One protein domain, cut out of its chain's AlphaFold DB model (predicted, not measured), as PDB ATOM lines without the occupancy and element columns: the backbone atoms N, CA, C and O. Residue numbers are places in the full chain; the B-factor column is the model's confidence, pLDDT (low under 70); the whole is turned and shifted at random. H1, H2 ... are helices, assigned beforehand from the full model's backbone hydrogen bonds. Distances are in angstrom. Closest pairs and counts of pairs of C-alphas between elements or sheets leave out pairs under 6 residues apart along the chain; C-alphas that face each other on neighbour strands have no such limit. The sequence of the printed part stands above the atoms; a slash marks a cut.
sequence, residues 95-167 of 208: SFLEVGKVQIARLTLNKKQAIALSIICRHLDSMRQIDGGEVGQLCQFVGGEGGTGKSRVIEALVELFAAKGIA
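What this domain is: This is residues 95 to 167 of the 208 residues of an uncharacterized protein of Cordyceps sp. RAO-2017 (UniProt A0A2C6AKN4). What is the main picture? Helices H1 and H2 form a helical hairpin, and H3 crosses H1 at a steep tilt and meets H2 only near its first turns, at residues 113 to 117, the three helix centres making a triangle; a long loop, residues 130 to 149, runs back from the end of H2 to the start of H3. What is it made of? The printed part has 73 residues with three named helices in the order H1, H2, H3 and no named strand, and its class is all helix. How large is it? It is compact, with a radius of gyration of the C-alphas of 12.6 A, yet elongated, spanning 41 by 23 by 20 A, and residues 129 to 134 stick out.

How they stand to each other: How does the first helix stand to the second? H1, residues 96 to 106, touches H2, residues 111 to 129, at a shallow tilt of 24 degrees, opposite ways, and the two form a hairpin. Their closest C-alphas, those of Leu 97 and Cys 121, are 4.7 A apart. How does the third helix meet them? H3, residues 150 to 163, touches H1 at a steep tilt of 57 degrees, opposite ways, with the C-alphas of Gln 103 and Ala 156 closest at 6.0 A. H2 touches H3 with residues 113 to 117 alone, the same way at a tilt of 35.4 degrees, only just steep; the closest C-alphas, those of Gln 113 and Val 153, are 6.0 A apart. Is the packing aligned or crossed? With 1 of the 3 pairs at a shallow tilt, it is mostly crossed, but only just. What do the helix backbones show? O i to N i+4 pairs are within hydrogen-bond range in 6 of 7 cases in H1, 14 of 15 in H2 and 9 of 10 in H3.

Where its parts are: Where does H1 lie? It begins at C-alpha 96, (46.247, 20.710, -32.145), and measures 15.1 A from first to last C-alpha. Where is the longest helix? H2, 19 residues, starts at C-alpha 111, (29.861, 27.876, -29.835), and measures 26.8 A. Where does H3 end? It ends at C-alpha 163, (48.772, 24.794, -40.427), after 20.4 A.

The domain as a whole: Which C-alphas are farthest apart? Those of Gly 132 and Gly 147, at 40.9 A. How are the helices linked? The link from H1 to H2 is tight, with 4 residues; that from H2 to H3 is long, with 20. Is there a cut, and where is confidence low? The printed part has no cut; its mean pLDDT is 89.0, and residues 130 to 135 are under 70 in this predicted model.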
ATOM      1  N   SER A  95      50.085  22.346 -29.606       89.38
ATOM      2  CA  SER A  95      49.117  21.259 -29.648       89.38
ATOM      3  C   SER A  95      48.101  21.542 -30.771       89.38
ATOM      4  O   SER A  95      48.029  22.659 -31.306       89.38
ATOM      5  N   PHE A  96      47.373  20.531 -31.232       93.50
ATOM      6  CA  PHE A  96      46.247  20.710 -32.145       93.50
ATOM      7  C   PHE A  96      45.183  21.614 -31.537       93.50
ATOM      8  O   PHE A  96      44.623  22.434 -32.258       93.50
ATOM      9  N   LEU A  97      44.943  21.525 -30.228       92.69
ATOM     10  CA  LEU A  97      44.025  22.415 -29.522       92.69
ATOM     11  C   LEU A  97      44.456  23.877 -29.630       92.69
ATOM     12  O   LEU A  97      43.622  24.730 -29.921       92.69
ATOM     13  N   GLU A  98      45.747  24.163 -29.469       92.12
ATOM     14  CA  GLU A  98      46.240  25.539 -29.528       92.12
ATOM     15  C   GLU A  98      46.101  26.149 -30.930       92.12
ATOM     16  O   GLU A  98      45.576  27.249 -31.088       92.12
ATOM     17  N   VAL A  99      46.455  25.395 -31.976       94.62
ATOM     18  CA  VAL A  99      46.217  25.835 -33.365       94.62
ATOM     19  C   VAL A  99      44.717  25.895 -33.672       94.62
ATOM     20  O   VAL A  99      44.259  26.803 -34.360       94.62
ATOM     21  N   GLY A 100      43.928  24.975 -33.119       94.19
ATOM     22  CA  GLY A 100      42.477  24.945 -33.255       94.19
ATOM     23  C   GLY A 100      41.809  26.211 -32.725       94.19
ATOM     24  O   GLY A 100      40.942  26.751 -33.403       94.19
ATOM     25  N   LYS A 101      42.248  26.745 -31.576       93.62
ATOM     26  CA  LYS A 101      41.746  28.021 -31.030       93.62
ATOM     27  C   LYS A 101      41.965  29.185 -31.992       93.62
ATOM     28  O   LYS A 101      41.061  29.999 -32.179       93.62
ATOM     29  N   VAL A 102      43.129  29.236 -32.643       94.69
ATOM     30  CA  VAL A 102      43.418  30.248 -33.669       94.69
ATOM     31  C   VAL A 102      42.418  30.134 -34.823       94.69
ATOM     32  O   VAL A 102      41.866  31.147 -35.243       94.69
ATOM     33  N   GLN A 103      42.106  28.917 -35.281       93.81
ATOM     34  CA  GLN A 103      41.118  28.718 -36.350       93.81
ATOM     35  C   GLN A 103      39.682  29.028 -35.915       93.81
ATOM     36  O   GLN A 103      38.926  29.606 -36.695       93.81
ATOM     37  N   ILE A 104      39.308  28.727 -34.666       94.00
ATOM     38  CA  ILE A 104      38.004  29.104 -34.092       94.00
ATOM     39  C   ILE A 104      37.810  30.618 -34.172       94.00
ATOM     40  O   ILE A 104      36.764  31.077 -34.635       94.00
ATOM     41  N   ALA A 105      38.825  31.381 -33.759       94.44
ATOM     42  CA  ALA A 105      38.792  32.835 -33.803       94.44
ATOM     43  C   ALA A 105      38.785  33.361 -35.249       94.44
ATOM     44  O   ALA A 105      37.936  34.178 -35.600       94.44
ATOM     45  N   ARG A 106      39.683  32.857 -36.107       94.44
ATOM     46  CA  ARG A 106      39.831  33.317 -37.500       94.44
ATOM     47  C   ARG A 106      38.594  33.072 -38.356       94.44
ATOM     48  O   ARG A 106      38.211  33.942 -39.130       94.44
ATOM     49  N   LEU A 107      37.965  31.907 -38.220       91.88
ATOM     50  CA  LEU A 107      36.770  31.545 -38.990       91.88
ATOM     51  C   LEU A 107      35.466  31.973 -38.307       91.88
ATOM     52  O   LEU A 107      34.387  31.677 -38.839       91.88
ATOM     53  N   THR A 108      35.576  32.659 -37.160       94.56
ATOM     54  CA  THR A 108      34.470  33.137 -36.321       94.56
ATOM     55  C   THR A 108      33.446  32.030 -36.070       94.56
ATOM     56  O   THR A 108      32.257  32.179 -36.363       94.56
ATOM     57  N   LEU A 109      33.927  30.871 -35.612       94.12
ATOM     58  CA  LEU A 109      33.074  29.708 -35.390       94.12
ATOM     59  C   LEU A 109      32.112  29.968 -34.228       94.12
ATOM     60  O   LEU A 109      32.497  30.485 -33.182       94.12
ATOM     61  N   ASN A 110      30.851  29.564 -34.387       92.81
ATOM     62  CA  ASN A 110      29.889  29.633 -33.289       92.81
ATOM     63  C   ASN A 110      30.222  28.604 -32.190       92.81
ATOM     64  O   ASN A 110      30.967  27.650 -32.422       92.81
ATOM     65  N   LYS A 111      29.611  28.745 -31.005       94.38
ATOM     66  CA  LYS A 111      29.861  27.876 -29.835       94.38
ATOM     67  C   LYS A 111      29.807  26.378 -30.177       94.38
ATOM     68  O   LYS A 111      30.698  25.629 -29.794       94.38
ATOM     69  N   LYS A 112      28.813  25.933 -30.955       94.19
ATOM     70  CA  LYS A 112      28.649  24.512 -31.324       94.19
ATOM     71  C   LYS A 112      29.727  24.031 -32.300       94.19
ATOM     72  O   LYS A 112      30.233  22.923 -32.155       94.19
ATOM     73  N   GLN A 113      30.093  24.862 -33.273       94.94
ATOM     74  CA  GLN A 113      31.178  24.583 -34.220       94.94
ATOM     75  C   GLN A 113      32.539  24.534 -33.512       94.94
ATOM     76  O   GLN A 113      33.336  23.637 -33.776       94.94
ATOM     77  N   ALA A 114      32.778  25.458 -32.576       95.06
ATOM     78  CA  ALA A 114      33.989  25.520 -31.766       95.06
ATOM     79  C   ALA A 114      34.143  24.283 -30.868       95.06
ATOM     80  O   ALA A 114      35.227  23.701 -30.814       95.06
ATOM     81  N   ILE A 115      33.058  23.835 -30.223       95.00
ATOM     82  CA  ILE A 115      33.038  22.583 -29.449       95.00
ATOM     83  C   ILE A 115      33.364  21.395 -30.357       95.00
ATOM     84  O   ILE A 115      34.239  20.596 -30.029       95.00
ATOM     85  N   ALA A 116      32.710  21.300 -31.521       96.38
ATOM     86  CA  ALA A 116      32.941  20.204 -32.457       96.38
ATOM     87  C   ALA A 116      34.414  20.108 -32.881       96.38
ATOM     88  O   ALA A 116      34.984  19.020 -32.828       96.38
ATOM     89  N   LEU A 117      35.037  21.239 -33.232       96.19
ATOM     90  CA  LEU A 117      36.453  21.294 -33.593       96.19
ATOM     91  C   LEU A 117      37.372  20.976 -32.402       96.19
ATOM     92  O   LEU A 117      38.333  20.227 -32.554       96.19
ATOM     93  N   SER A 118      37.067  21.496 -31.211       94.69
ATOM     94  CA  SER A 118      37.890  21.293 -30.007       94.69
ATOM     95  C   SER A 118      37.957  19.827 -29.575       94.69
ATOM     96  O   SER A 118      39.019  19.372 -29.151       94.69
ATOM     97  N   ILE A 119      36.858  19.076 -29.730       95.50
ATOM     98  CA  ILE A 119      36.826  17.622 -29.484       95.50
ATOM     99  C   ILE A 119      37.841  16.908 -30.384       95.50
ATOM    100  O   ILE A 119      38.641  16.106 -29.901       95.50
ATOM    101  N   ILE A 120      37.858  17.243 -31.678       95.44
ATOM    102  CA  ILE A 120      38.801  16.660 -32.641       95.44
ATOM    103  C   ILE A 120      40.233  17.036 -32.266       95.44
ATOM    104  O   ILE A 120      41.094  16.164 -32.189       95.44
ATOM    105  N   CYS A 121      40.492  18.315 -31.993       94.94
ATOM    106  CA  CYS A 121      41.823  18.789 -31.635       94.94
ATOM    107  C   CYS A 121      42.390  18.079 -30.402       94.94
ATOM    108  O   CYS A 121      43.532  17.627 -30.429       94.94
ATOM    109  N   ARG A 122      41.587  17.932 -29.341       91.94
ATOM    110  CA  ARG A 122      42.002  17.224 -28.124       91.94
ATOM    111  C   ARG A 122      42.315  15.759 -28.413       91.94
ATOM    112  O   ARG A 122      43.337  15.260 -27.962       91.94
ATOM    113  N   HIS A 123      41.482  15.093 -29.208       91.31
ATOM    114  CA  HIS A 123      41.729  13.708 -29.600       91.31
ATOM    115  C   HIS A 123      43.022  13.551 -30.421       91.31
ATOM    116  O   HIS A 123      43.796  12.629 -30.174       91.31
ATOM    117  N   LEU A 124      43.303  14.475 -31.348       91.56
ATOM    118  CA  LEU A 124      44.560  14.501 -32.107       91.56
ATOM    119  C   LEU A 124      45.780  14.700 -31.191       91.56
ATOM    120  O   LEU A 124      46.818  14.075 -31.412       91.56
ATOM    121  N   ASP A 125      45.656  15.532 -30.156       90.25
ATOM    122  CA  ASP A 125      46.703  15.706 -29.146       90.25
ATOM    123  C   ASP A 125      46.914  14.443 -28.307       90.25
ATOM    124  O   ASP A 125      48.060  14.047 -28.094       90.25
ATOM    125  N   SER A 126      45.840  13.771 -27.889       86.19
ATOM    126  CA  SER A 126      45.928  12.489 -27.183       86.19
ATOM    127  C   SER A 126      46.606  11.424 -28.045       86.19
ATOM    128  O   SER A 126      47.530  10.768 -27.579       86.19
ATOM    129  N   MET A 127      46.238  11.300 -29.326       85.06
ATOM    130  CA  MET A 127      46.900  10.365 -30.248       85.06
ATOM    131  C   MET A 127      48.392  10.651 -30.432       85.06
ATOM    132  O   MET A 127      49.155   9.734 -30.704       85.06
ATOM    133  N   ARG A 128      48.820  11.911 -30.294       78.25
ATOM    134  CA  ARG A 128      50.234  12.292 -30.392       78.25
ATOM    135  C   ARG A 128      51.025  11.972 -29.121       78.25
ATOM    136  O   ARG A 128      52.230  11.779 -29.211       78.25
ATOM    137  N   GLN A 129      50.376  11.971 -27.958       70.25
ATOM    138  CA  GLN A 129      51.019  11.712 -26.662       70.25
ATOM    139  C   GLN A 129      51.100  10.226 -26.317       70.25
ATOM    140  O   GLN A 129      51.915   9.834 -25.482       70.25
ATOM    141  N   ILE A 130      50.251   9.401 -26.926       62.22
ATOM    142  CA  ILE A 130      50.247   7.974 -26.657       62.22
ATOM    143  C   ILE A 130      51.257   7.263 -27.568       62.22
ATOM    144  O   ILE A 130      50.945   6.836 -28.677       62.22
ATOM    145  N   ASP A 131      52.467   7.078 -27.043       54.72
ATOM    146  CA  ASP A 131      53.427   6.091 -27.543       54.72
ATOM    147  C   ASP A 131      52.987   4.682 -27.090       54.72
ATOM    148  O   ASP A 131      53.457   4.146 -26.088       54.72
ATOM    149  N   GLY A 132      52.037   4.075 -27.813       54.53
ATOM    150  CA  GLY A 132      51.759   2.627 -27.741       54.53
ATOM    151  C   GLY A 132      50.523   2.158 -26.956       54.53
ATOM    152  O   GLY A 132      50.280   0.957 -26.884       54.53
ATOM    153  N   GLY A 133      49.723   3.063 -26.397       58.97
ATOM    154  CA  GLY A 133      48.356   2.782 -25.935       58.97
ATOM    155  C   GLY A 133      47.302   2.985 -27.035       58.97
ATOM    156  O   GLY A 133      47.503   3.734 -27.991       58.97
ATOM    157  N   GLU A 134      46.152   2.327 -26.911       60.88
ATOM    158  CA  GLU A 134      45.067   2.454 -27.885       60.88
ATOM    159  C   GLU A 134      44.193   3.673 -27.540       60.88
ATOM    160  O   GLU A 134      43.328   3.612 -26.665       60.88
ATOM    161  N   VAL A 135      44.403   4.808 -28.217       69.94
ATOM    162  CA  VAL A 135      43.345   5.827 -28.283       69.94
ATOM    163  C   VAL A 135      42.305   5.293 -29.260       69.94
ATOM    164  O   VAL A 135      42.554   5.244 -30.465       69.94
ATOM    165  N   GLY A 136      41.148   4.868 -28.752       79.75
ATOM    166  CA  GLY A 136      40.055   4.408 -29.607       79.75
ATOM    167  C   GLY A 136      39.692   5.464 -30.655       79.75
ATOM    168  O   GLY A 136      39.635   6.650 -30.341       79.75
ATOM    169  N   GLN A 137      39.454   5.043 -31.899       87.50
ATOM    170  CA  GLN A 137      39.151   5.942 -33.016       87.50
ATOM    171  C   GLN A 137      38.001   6.910 -32.681       87.50
ATOM    172  O   GLN A 137      36.901   6.481 -32.323       87.50
ATOM    173  N   LEU A 138      38.216   8.217 -32.879       90.19
ATOM    174  CA  LEU A 138      37.131   9.192 -32.802       90.19
ATOM    175  C   LEU A 138      36.213   9.074 -34.024       90.19
ATOM    176  O   LEU A 138      36.568   9.451 -35.141       90.19
ATOM    177  N   CYS A 139      34.988   8.623 -33.783       90.94
ATOM    178  CA  CYS A 139      33.882   8.727 -34.726       90.94
ATOM    179  C   CYS A 139      32.967   9.865 -34.271       90.94
ATOM    180  O   CYS A 139      32.263   9.728 -33.276       90.94
ATOM    181  N   GLN A 140      32.963  10.990 -34.988       93.31
ATOM    182  CA  GLN A 140      32.127  12.145 -34.652       93.31
ATOM    183  C   GLN A 140      31.095  12.414 -35.746       93.31
ATOM    184  O   GLN A 140      31.418  12.469 -36.931       93.31
ATOM    185  N   PHE A 141      29.849  12.644 -35.333       93.38
ATOM    186  CA  PHE A 141      28.776  13.107 -36.206       93.38
ATOM    187  C   PHE A 141      28.398  14.546 -35.845       93.38
ATOM    188  O   PHE A 141      28.032  14.830 -34.705       93.38
ATOM    189  N   VAL A 142      28.461  15.452 -36.822       91.19
ATOM    190  CA  VAL A 142      28.047  16.855 -36.666       91.19
ATOM    191  C   VAL A 142      26.786  17.097 -37.494       91.19
ATOM    192  O   VAL A 142      26.830  17.200 -38.721       91.19
ATOM    193  N   GLY A 143      25.647  17.174 -36.807       91.06
ATOM    194  CA  GLY A 143      24.334  17.437 -37.396       91.06
ATOM    195  C   GLY A 143      23.920  18.909 -37.342       91.06
ATOM    196  O   GLY A 143      24.587  19.756 -36.752       91.06
ATOM    197  N   GLY A 144      22.794  19.225 -37.981       88.94
ATOM    198  CA  GLY A 144      22.172  20.550 -37.924       88.94
ATOM    199  C   GLY A 144      21.374  20.882 -39.179       88.94
ATOM    200  O   GLY A 144      21.575  20.271 -40.232       88.94
ATOM    201  N   GLU A 145      20.512  21.887 -39.081       88.88
ATOM    202  CA  GLU A 145      19.715  22.408 -40.197       88.88
ATOM    203  C   GLU A 145      20.595  22.895 -41.367       88.88
ATOM    204  O   GLU A 145      21.793  23.156 -41.208       88.88
ATOM    205  N   GLY A 146      20.042  22.963 -42.580       86.69
ATOM    206  CA  GLY A 146      20.723  23.585 -43.717       86.69
ATOM    207  C   GLY A 146      21.174  25.014 -43.384       86.69
ATOM    208  O   GLY A 146      20.506  25.722 -42.646       86.69
ATOM    209  N   GLY A 147      22.341  25.432 -43.877       85.25
ATOM    210  CA  GLY A 147      22.835  26.801 -43.663       85.25
ATOM    211  C   GLY A 147      23.503  27.083 -42.309       85.25
ATOM    212  O   GLY A 147      24.146  28.114 -42.172       85.25
ATOM    213  N   THR A 148      23.495  26.159 -41.340       83.56
ATOM    214  CA  THR A 148      24.137  26.355 -40.014       83.56
ATOM    215  C   THR A 148      25.672  26.288 -40.013       83.56
ATOM    216  O   THR A 148      26.308  26.187 -38.963       83.56
ATOM    217  N   GLY A 149      26.295  26.308 -41.193       86.19
ATOM    218  CA  GLY A 149      27.749  26.337 -41.327       86.19
ATOM    219  C   GLY A 149      28.460  25.045 -40.916       86.19
ATOM    220  O   GLY A 149      29.613  25.099 -40.518       86.19
ATOM    221  N   LYS A 150      27.835  23.863 -41.024       90.94
ATOM    222  CA  LYS A 150      28.536  22.576 -40.802       90.94
ATOM    223  C   LYS A 150      29.806  22.450 -41.656       90.94
ATOM    224  O   LYS A 150      30.842  22.025 -41.162       90.94
ATOM    225  N   SER A 151      29.749  22.899 -42.913       90.50
ATOM    226  CA  SER A 151      30.912  22.948 -43.809       90.50
ATOM    227  C   SER A 151      32.034  23.863 -43.300       90.50
ATOM    228  O   SER A 151      33.185  23.612 -43.623       90.50
ATOM    229  N   ARG A 152      31.729  24.857 -42.453       92.12
ATOM    230  CA  ARG A 152      32.718  25.732 -41.797       92.12
ATOM    231  C   ARG A 152      33.609  24.956 -40.821       92.12
ATOM    232  O   ARG A 152      34.782  25.262 -40.678       92.12
ATOM    233  N   VAL A 153      33.065  23.920 -40.172       94.44
ATOM    234  CA  VAL A 153      33.853  23.014 -39.315       94.44
ATOM    235  C   VAL A 153      34.834  22.205 -40.165       94.44
ATOM    236  O   VAL A 153      35.977  22.015 -39.770       94.44
ATOM    237  N   ILE A 154      34.407  21.771 -41.355       93.88
ATOM    238  CA  ILE A 154      35.271  21.058 -42.306       93.88
ATOM    239  C   ILE A 154      36.373  21.991 -42.825       93.88
ATOM    240  O   ILE A 154      37.533  21.597 -42.846       93.88
ATOM    241  N   GLU A 155      36.034  23.235 -43.175       94.31
ATOM    242  CA  GLU A 155      37.001  24.279 -43.555       94.31
ATOM    243  C   GLU A 155      38.052  24.492 -42.454       94.31
ATOM    244  O   GLU A 155      39.251  24.417 -42.718       94.31
ATOM    245  N   ALA A 156      37.621  24.618 -41.195       95.75
ATOM    246  CA  ALA A 156      38.529  24.756 -40.059       95.75
ATOM    247  C   ALA A 156      39.465  23.549 -39.879       95.75
ATOM    248  O   ALA A 156      40.624  23.721 -39.509       95.75
ATOM    249  N   LEU A 157      38.989  22.330 -40.159       95.50
ATOM    250  CA  LEU A 157      39.823  21.125 -40.134       95.50
ATOM    251  C   LEU A 157      40.858  21.118 -41.261       95.50
ATOM    252  O   LEU A 157      42.011  20.772 -41.014       95.50
ATOM    253  N   VAL A 158      40.482  21.534 -42.472       94.94
ATOM    254  CA  VAL A 158      41.430  21.682 -43.587       94.94
ATOM    255  C   VAL A 158      42.536  22.658 -43.203       94.94
ATOM    256  O   VAL A 158      43.717  22.323 -43.306       94.94
ATOM    257  N   GLU A 159      42.168  23.836 -42.698       94.94
ATOM    258  CA  GLU A 159      43.146  24.845 -42.300       94.94
ATOM    259  C   GLU A 159      43.993  24.403 -41.099       94.94
ATOM    260  O   GLU A 159      45.178  24.722 -41.035       94.94
ATOM    261  N   LEU A 160      43.428  23.651 -40.147       95.00
ATOM    262  CA  LEU A 160      44.164  23.077 -39.018       95.00
ATOM    263  C   LEU A 160      45.249  22.101 -39.495       95.00
ATOM    264  O   LEU A 160      46.402  22.212 -39.078       95.00
ATOM    265  N   PHE A 161      44.901  21.155 -40.371       93.88
ATOM    266  CA  PHE A 161      45.855  20.167 -40.887       93.88
ATOM    267  C   PHE A 161      46.904  20.809 -41.802       93.88
ATOM    268  O   PHE A 161      48.071  20.412 -41.759       93.88
ATOM    269  N   ALA A 162      46.525  21.832 -42.573       93.00
ATOM    270  CA  ALA A 162      47.461  22.638 -43.353       93.00
ATOM    271  C   ALA A 162      48.436  23.414 -42.452       93.00
ATOM    272  O   ALA A 162      49.644  23.337 -42.660       93.00
ATOM    273  N   ALA A 163      47.941  24.076 -41.398       91.50
ATOM    274  CA  ALA A 163      48.772  24.794 -40.427       91.50
ATOM    275  C   ALA A 163      49.734  23.869 -39.662       91.50
ATOM    276  O   ALA A 163      50.799  24.300 -39.223       91.50
ATOM    277  N   LYS A 164      49.382  22.587 -39.522       90.38
ATOM    278  CA  LYS A 164      50.240  21.541 -38.950       90.38
ATOM    279  C   LYS A 164      51.180  20.879 -39.963       90.38
ATOM    280  O   LYS A 164      51.927  19.987 -39.576       90.38
ATOM    281  N   GLY A 165      51.143  21.273 -41.238       89.62
ATOM    282  CA  GLY A 165      51.985  20.697 -42.292       89.62
ATOM    283  C   GLY A 165      51.652  19.241 -42.639       89.62
ATOM    284  O   GLY A 165      52.483  18.541 -43.207       89.62
ATOM    285  N   ILE A 166      50.449  18.768 -42.298       91.50
ATOM    286  CA  ILE A 166      50.018  17.369 -42.469       91.50
ATOM    287  C   ILE A 166      48.736  17.250 -43.301       91.50
ATOM    288  O   ILE A 166      47.968  16.304 -43.135       91.50
ATOM    289  N   ALA A 167      48.491  18.199 -44.209       89.81
ATOM    290  CA  ALA A 167      47.306  18.216 -45.071       89.81
ATOM    291  C   ALA A 167      47.114  16.909 -45.866       89.81
ATOM    292  O   ALA A 167      45.985  16.462 -46.040       89.81
TER     293      ALA A 167